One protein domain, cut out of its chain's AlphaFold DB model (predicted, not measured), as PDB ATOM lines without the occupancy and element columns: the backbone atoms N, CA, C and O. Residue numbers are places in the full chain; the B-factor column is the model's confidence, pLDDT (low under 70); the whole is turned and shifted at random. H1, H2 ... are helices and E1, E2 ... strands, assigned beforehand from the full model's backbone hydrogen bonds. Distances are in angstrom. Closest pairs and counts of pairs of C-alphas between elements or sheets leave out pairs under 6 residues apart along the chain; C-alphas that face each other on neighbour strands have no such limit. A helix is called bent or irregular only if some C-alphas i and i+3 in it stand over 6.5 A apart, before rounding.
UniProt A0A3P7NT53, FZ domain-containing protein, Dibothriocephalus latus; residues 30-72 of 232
ATOM      1  N   GLU A  30      -9.955  28.391   1.343       57.47
ATOM      2  CA  GLU A  30     -10.078  28.703  -0.077       57.47
ATOM      3  C   GLU A  30      -9.128  27.790  -0.842       57.47
ATOM      4  O   GLU A  30      -7.925  28.014  -0.957       57.47
ATOM      5  N   THR A  31      -9.703  26.690  -1.314       58.75
ATOM      6  CA  THR A  31      -9.028  25.706  -2.141       58.75
ATOM      7  C   THR A  31      -8.629  26.416  -3.416       58.75
ATOM      8  O   THR A  31      -9.456  26.744  -4.268       58.75
ATOM      9  N   SER A  32      -7.341  26.706  -3.500       68.00
ATOM     10  CA  SER A  32      -6.758  27.408  -4.617       68.00
ATOM     11  C   SER A  32      -7.015  26.599  -5.890       68.00
ATOM     12  O   SER A  32      -6.670  25.414  -5.957       68.00
ATOM     13  N   LYS A  33      -7.687  27.197  -6.873       75.81
ATOM     14  CA  LYS A  33      -8.105  26.472  -8.075       75.81
ATOM     15  C   LYS A  33      -6.899  26.311  -8.990       75.81
ATOM     16  O   LYS A  33      -6.295  27.301  -9.393       75.81
ATOM     17  N   CYS A  34      -6.559  25.064  -9.310       82.62
ATOM     18  CA  CYS A  34      -5.573  24.758 -10.339       82.62
ATOM     19  C   CYS A  34      -6.239  24.850 -11.714       82.62
ATOM     20  O   CYS A  34      -7.128  24.055 -12.021       82.62
ATOM     21  N   GLU A  35      -5.791  25.773 -12.556       85.50
ATOM     22  CA  GLU A  35      -6.236  25.887 -13.947       85.50
ATOM     23  C   GLU A  35      -5.052  25.852 -14.918       85.50
ATOM     24  O   GLU A  35      -3.919  26.144 -14.541       85.50
ATOM     25  N   LEU A  36      -5.287  25.435 -16.167       89.31
ATOM     26  CA  LEU A  36      -4.233  25.412 -17.187       89.31
ATOM     27  C   LEU A  36      -3.808  26.828 -17.569       89.31
ATOM     28  O   LEU A  36      -4.663  27.698 -17.728       89.31
ATOM     29  N   ILE A  37      -2.509  27.035 -17.783       92.00
ATOM     30  CA  ILE A  37      -1.952  28.326 -18.204       92.00
ATOM     31  C   ILE A  37      -2.384  28.628 -19.643       92.00
ATOM     32  O   ILE A  37      -2.042  27.913 -20.581       92.00
ATOM     33  N   ARG A  38      -3.140  29.710 -19.813       91.38
ATOM     34  CA  ARG A  38      -3.674  30.240 -21.074       91.38
ATOM     35  C   ARG A  38      -2.942  31.504 -21.531       91.38
ATOM     36  O   ARG A  38      -3.069  31.890 -22.688       91.38
ATOM     37  N   ILE A  39      -2.165  32.141 -20.650       90.00
ATOM     38  CA  ILE A  39      -1.414  33.363 -20.967       90.00
ATOM     39  C   ILE A  39      -0.305  33.025 -21.982       90.00
ATOM     40  O   ILE A  39       0.533  32.171 -21.684       90.00
ATOM     41  N   PRO A  40      -0.259  33.677 -23.160       86.31
ATOM     42  CA  PRO A  40       0.685  33.340 -24.230       86.31
ATOM     43  C   PRO A  40       2.148  33.601 -23.845       86.31
ATOM     44  O   PRO A  40       3.020  32.824 -24.215       86.31
ATOM     45  N   ALA A  41       2.411  34.639 -23.046       83.25
ATOM     46  CA  ALA A  41       3.752  34.956 -22.543       83.25
ATOM     47  C   ALA A  41       4.306  33.915 -21.551       83.25
ATOM     48  O   ALA A  41       5.502  33.895 -21.289       83.25
ATOM     49  N   CYS A  42       3.447  33.059 -20.991       83.62
ATOM     50  CA  CYS A  42       3.824  32.039 -20.008       83.62
ATOM     51  C   CYS A  42       3.773  30.615 -20.588       83.62
ATOM     52  O   CYS A  42       3.807  29.644 -19.835       83.62
ATOM     53  N   GLN A  43       3.652  30.475 -21.912       85.75
ATOM     54  CA  GLN A  43       3.703  29.180 -22.593       85.75
ATOM     55  C   GLN A  43       5.156  28.695 -22.692       85.75
ATOM     56  O   GLN A  43       6.049  29.486 -22.981       85.75
ATOM     57  N   GLY A  44       5.393  27.397 -22.479       77.38
ATOM     58  CA  GLY A  44       6.738  26.801 -22.557       77.38
ATOM     59  C   GLY A  44       7.514  26.765 -21.236       77.38
ATOM     60  O   GLY A  44       8.688  26.413 -21.227       77.38
ATOM     61  N   LEU A  45       6.867  27.097 -20.117       82.62
ATOM     62  CA  LEU A  45       7.409  26.843 -18.784       82.62
ATOM     63  C   LEU A  45       7.433  25.330 -18.490       82.62
ATOM     64  O   LEU A  45       6.626  24.587 -19.050       82.62
ATOM     65  N   PRO A  46       8.274  24.857 -17.551       76.38
ATOM     66  CA  PRO A  46       8.312  23.446 -17.148       76.38
ATOM     67  C   PRO A  46       7.021  22.963 -16.452       76.38
ATOM     68  O   PRO A  46       6.927  21.813 -16.026       76.38
ATOM     69  N   TYR A  47       6.015  23.831 -16.304       75.75
ATOM     70  CA  TYR A  47       4.722  23.534 -15.700       75.75
ATOM     71  C   TYR A  47       3.570  24.112 -16.531       75.75
ATOM     72  O   TYR A  47       3.667  25.203 -17.084       75.75
ATOM     73  N   ASN A  48       2.440  23.395 -16.550       88.56
ATOM     74  CA  ASN A  48       1.276  23.726 -17.389       88.56
ATOM     75  C   ASN A  48       0.057  24.238 -16.600       88.56
ATOM     76  O   ASN A  48      -0.969  24.569 -17.195       88.56
ATOM     77  N   HIS A  49       0.143  24.293 -15.268       87.19
ATOM     78  CA  HIS A  49      -0.961  24.678 -14.386       87.19
ATOM     79  C   HIS A  49      -0.561  25.834 -13.473       87.19
ATOM     80  O   HIS A  49       0.530  25.830 -12.909       87.19
ATOM     81  N   THR A  50      -1.470  26.786 -13.286       87.12
ATOM     82  CA  THR A  50      -1.343  27.877 -12.318       87.12
ATOM     83  C   THR A  50      -2.405  27.758 -11.237       87.12
ATOM     84  O   THR A  50      -3.443  27.119 -11.419       87.12
ATOM     85  N   ILE A  51      -2.125  28.374 -10.098       86.06
ATOM     86  CA  ILE A  51      -2.984  28.391  -8.927       86.06
ATOM     87  C   ILE A  51      -3.601  29.788  -8.806       86.06
ATOM     88  O   ILE A  51      -2.873  30.781  -8.847       86.06
ATOM     89  N   LEU A  52      -4.928  29.856  -8.662       84.06
ATOM     90  CA  LEU A  52      -5.663  31.096  -8.399       84.06
ATOM     91  C   LEU A  52      -6.351  31.063  -7.016       84.06
ATOM     92  O   LEU A  52      -6.915  30.022  -6.659       84.06
ATOM     93  N   PRO A  53      -6.353  32.175  -6.253       85.50
ATOM     94  CA  PRO A  53      -5.701  33.445  -6.576       85.50
ATOM     95  C   PRO A  53      -4.170  33.319  -6.601       85.50
ATOM     96  O   PRO A  53      -3.589  32.561  -5.823       85.50
ATOM     97  N   ASN A  54      -3.519  34.009  -7.539       82.06
ATOM     98  CA  ASN A  54      -2.058  33.976  -7.638       82.06
ATOM     99  C   ASN A  54      -1.419  34.805  -6.500       82.06
ATOM    100  O   ASN A  54      -2.104  35.501  -5.754       82.06
ATOM    101  N   THR A  55      -0.091  34.779  -6.367       79.94
ATOM    102  CA  THR A  55       0.632  35.545  -5.325       79.94
ATOM    103  C   THR A  55       0.485  37.062  -5.442       79.94
ATOM    104  O   THR A  55       0.772  37.776  -4.486       79.94
ATOM    105  N   PHE A  56       0.053  37.553  -6.603       83.62
ATOM    106  CA  PHE A  56      -0.242  38.962  -6.855       83.62
ATOM    107  C   PHE A  56      -1.706  39.316  -6.549       83.62
ATOM    108  O   PHE A  56      -2.096  40.468  -6.682       83.62
ATOM    109  N   GLY A  57      -2.508  38.346  -6.096       83.19
ATOM    110  CA  GLY A  57      -3.911  38.530  -5.738       83.19
ATOM    111  C   GLY A  57      -4.883  38.433  -6.913       83.19
ATOM    112  O   GLY A  57      -6.087  38.548  -6.691       83.19
ATOM    113  N   HIS A  58      -4.411  38.178  -8.140       85.44
ATOM    114  CA  HIS A  58      -5.302  38.016  -9.288       85.44
ATOM    115  C   HIS A  58      -6.138  36.761  -9.118       85.44
ATOM    116  O   HIS A  58      -5.618  35.677  -8.834       85.44
ATOM    117  N   THR A  59      -7.440  36.912  -9.334       86.56
ATOM    118  CA  THR A  59      -8.421  35.828  -9.181       86.56
ATOM    119  C   THR A  59      -8.729  35.128 -10.504       86.56
ATOM    120  O   THR A  59      -9.404  34.101 -10.507       86.56
ATOM    121  N   SER A  60      -8.207  35.660 -11.617       90.38
ATOM    122  CA  SER A  60      -8.366  35.142 -12.976       90.38
ATOM    123  C   SER A  60      -7.069  35.279 -13.783       90.38
ATOM    124  O   SER A  60      -6.251  36.170 -13.535       90.38
ATOM    125  N   GLN A  61      -6.867  34.403 -14.767       90.38
ATOM    126  CA  GLN A  61      -5.735  34.519 -15.690       90.38
ATOM    127  C   GLN A  61      -5.889  35.662 -16.691       90.38
ATOM    128  O   GLN A  61      -4.889  36.147 -17.210       90.38
ATOM    129  N   GLU A  62      -7.116  36.093 -16.967       90.25
ATOM    130  CA  GLU A  62      -7.409  37.220 -17.845       90.25
ATOM    131  C   GLU A  62      -6.875  38.529 -17.246       90.25
ATOM    132  O   GLU A  62      -6.198  39.284 -17.940       90.25
ATOM    133  N   GLU A  63      -7.109  38.746 -15.949       91.06
ATOM    134  CA  GLU A  63      -6.562  39.869 -15.177       91.06
ATOM    135  C   GLU A  63      -5.029  39.808 -15.133       91.06
ATOM    136  O   GLU A  63      -4.349  40.748 -15.539       91.06
ATOM    137  N   ALA A  64      -4.467  38.650 -14.764       89.12
ATOM    138  CA  ALA A  64      -3.017  38.470 -14.741       89.12
ATOM    139  C   ALA A  64      -2.367  38.659 -16.123       89.12
ATOM    140  O   ALA A  64      -1.258  39.178 -16.220       89.12
ATOM    141  N   GLY A  65      -3.045  38.254 -17.197       88.50
ATOM    142  CA  GLY A  65      -2.560  38.393 -18.566       88.50
ATOM    143  C   GLY A  65      -2.487  39.846 -19.039       88.50
ATOM    144  O   GLY A  65      -1.573  40.185 -19.795       88.50
ATOM    145  N   GLN A  66      -3.404  40.708 -18.588       88.31
ATOM    146  CA  GLN A  66      -3.374  42.143 -18.898       88.31
ATOM    147  C   GLN A  66      -2.141  42.807 -18.287       88.31
ATOM    148  O   GLN A  66      -1.387  43.471 -19.002       88.31
ATOM    149  N   ASP A  67      -1.876  42.529 -17.013       86.06
ATOM    150  CA  ASP A  67      -0.707  43.048 -16.305       86.06
ATOM    151  C   ASP A  67       0.594  42.535 -16.911       86.06
ATOM    152  O   ASP A  67       1.496  43.318 -17.213       86.06
ATOM    153  N   VAL A  68       0.681  41.228 -17.174       84.88
ATOM    154  CA  VAL A  68       1.849  40.645 -17.848       84.88
ATOM    155  C   VAL A  68       2.098  41.350 -19.178       84.88
ATOM    156  O   VAL A  68       3.231  41.729 -19.451       84.88
ATOM    157  N   THR A  69       1.060  41.610 -19.975       81.69
ATOM    158  CA  THR A  69       1.194  42.305 -21.266       81.69
ATOM    159  C   THR A  69       1.665  43.751 -21.099       81.69
ATOM    160  O   THR A  69       2.521  44.211 -21.859       81.69
ATOM    161  N   GLN A  70       1.149  44.459 -20.092       84.00
ATOM    162  CA  GLN A  70       1.544  45.832 -19.780       84.00
ATOM    163  C   GLN A  70       3.025  45.919 -19.386       84.00
ATOM    164  O   GLN A  70       3.753  46.774 -19.897       84.00
ATOM    165  N   TYR A  71       3.487  45.028 -18.507       77.31
ATOM    166  CA  TYR A  71       4.862  45.041 -18.004       77.31
ATOM    167  C   TYR A  71       5.863  44.333 -18.927       77.31
ATOM    168  O   TYR A  71       7.062  44.585 -18.808       77.31
ATOM    169  N   ASN A  72       5.408  43.533 -19.896       71.06
ATOM    170  CA  ASN A  72       6.281  42.846 -20.857       71.06
ATOM    171  C   ASN A  72       7.175  43.823 -21.644       71.06
ATOM    172  O   ASN A  72       8.318  43.521 -21.965       71.06
TER     173      ASN A  72
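What this domain is: This is residues 30 to 72 of the 232 residues of the protein "FZ domain-containing protein" of Dibothriocephalus latus (UniProt A0A3P7NT53). A small two-stranded hairpin with a wide, open loop at its far end is joined to one helix, which turns back below the loop and runs in the general direction in which the loop reaches out from the strands. The strands E1 and E2 make a short ladder, and after E2 the chain swings round through residues 53 to 60 into H1. The printed part has 43 residues, with two named strands and then one named helix along the chain, in the order E1, E2, H1; the two-stranded sheet, order E1 - E2, is antiparallel. The class is mixed, helices and strands, with 20 residues, under half of those printed, in named elements. The whole is compact, with a radius of gyration of the C-alphas of 10.2 A, and the C-alphas span 30 by 21 by 14 A.

Where its parts are: E1 is residues 33 to 36, Lys 33 to Leu 36, 10.0 A from first to last C-alpha, and C-alpha 33 is at (-8.105, 26.472, -8.075). Residues 37 to 48 follow with no named element; Ala 41 in this stretch has its C-alpha at (3.752, 34.956, -22.543). E2 is residues 49 to 52, His 49 to Leu 52, also 10.0 A from first to last C-alpha. H1 is residues 61 to 72, Gln 61 to Asn 72, 15.5 A long, and its last C-alpha, that of Asn 72, is at (6.281, 42.846, -20.857).

How they stand to each other: E1 and E2 are antiparallel neighbours and form a hairpin, with 143 degrees between their N-to-C directions. Among the C-alphas that face each other are 34 and 51, 4.7 A apart, and 36 and 49, 4.4 A apart. N 35 and O 50 are within hydrogen-bond range at 2.9 A, and so are N 50 and O 35 at 2.8 A. E1 and H1 are apart, with no C-alpha of the one within 8 A of the other. In H1 every O i to N i+4 pair is within hydrogen-bond range, and H1 is not bent.

The domain as a whole: The two C-alphas farthest apart are those of Glu 30 and Asn 72, the first and last printed residues, at 30.0 A. The printed part has no cut. The link from E1 to E2, 12 residues, is long, and its C-alphas lie 6 to 14 A from the mean of all C-alphas; the link from E2 to H1, 8 residues, is short. The mean pLDDT of the printed part is 83.1, and confidence is low, under 70, at residues 30 to 32.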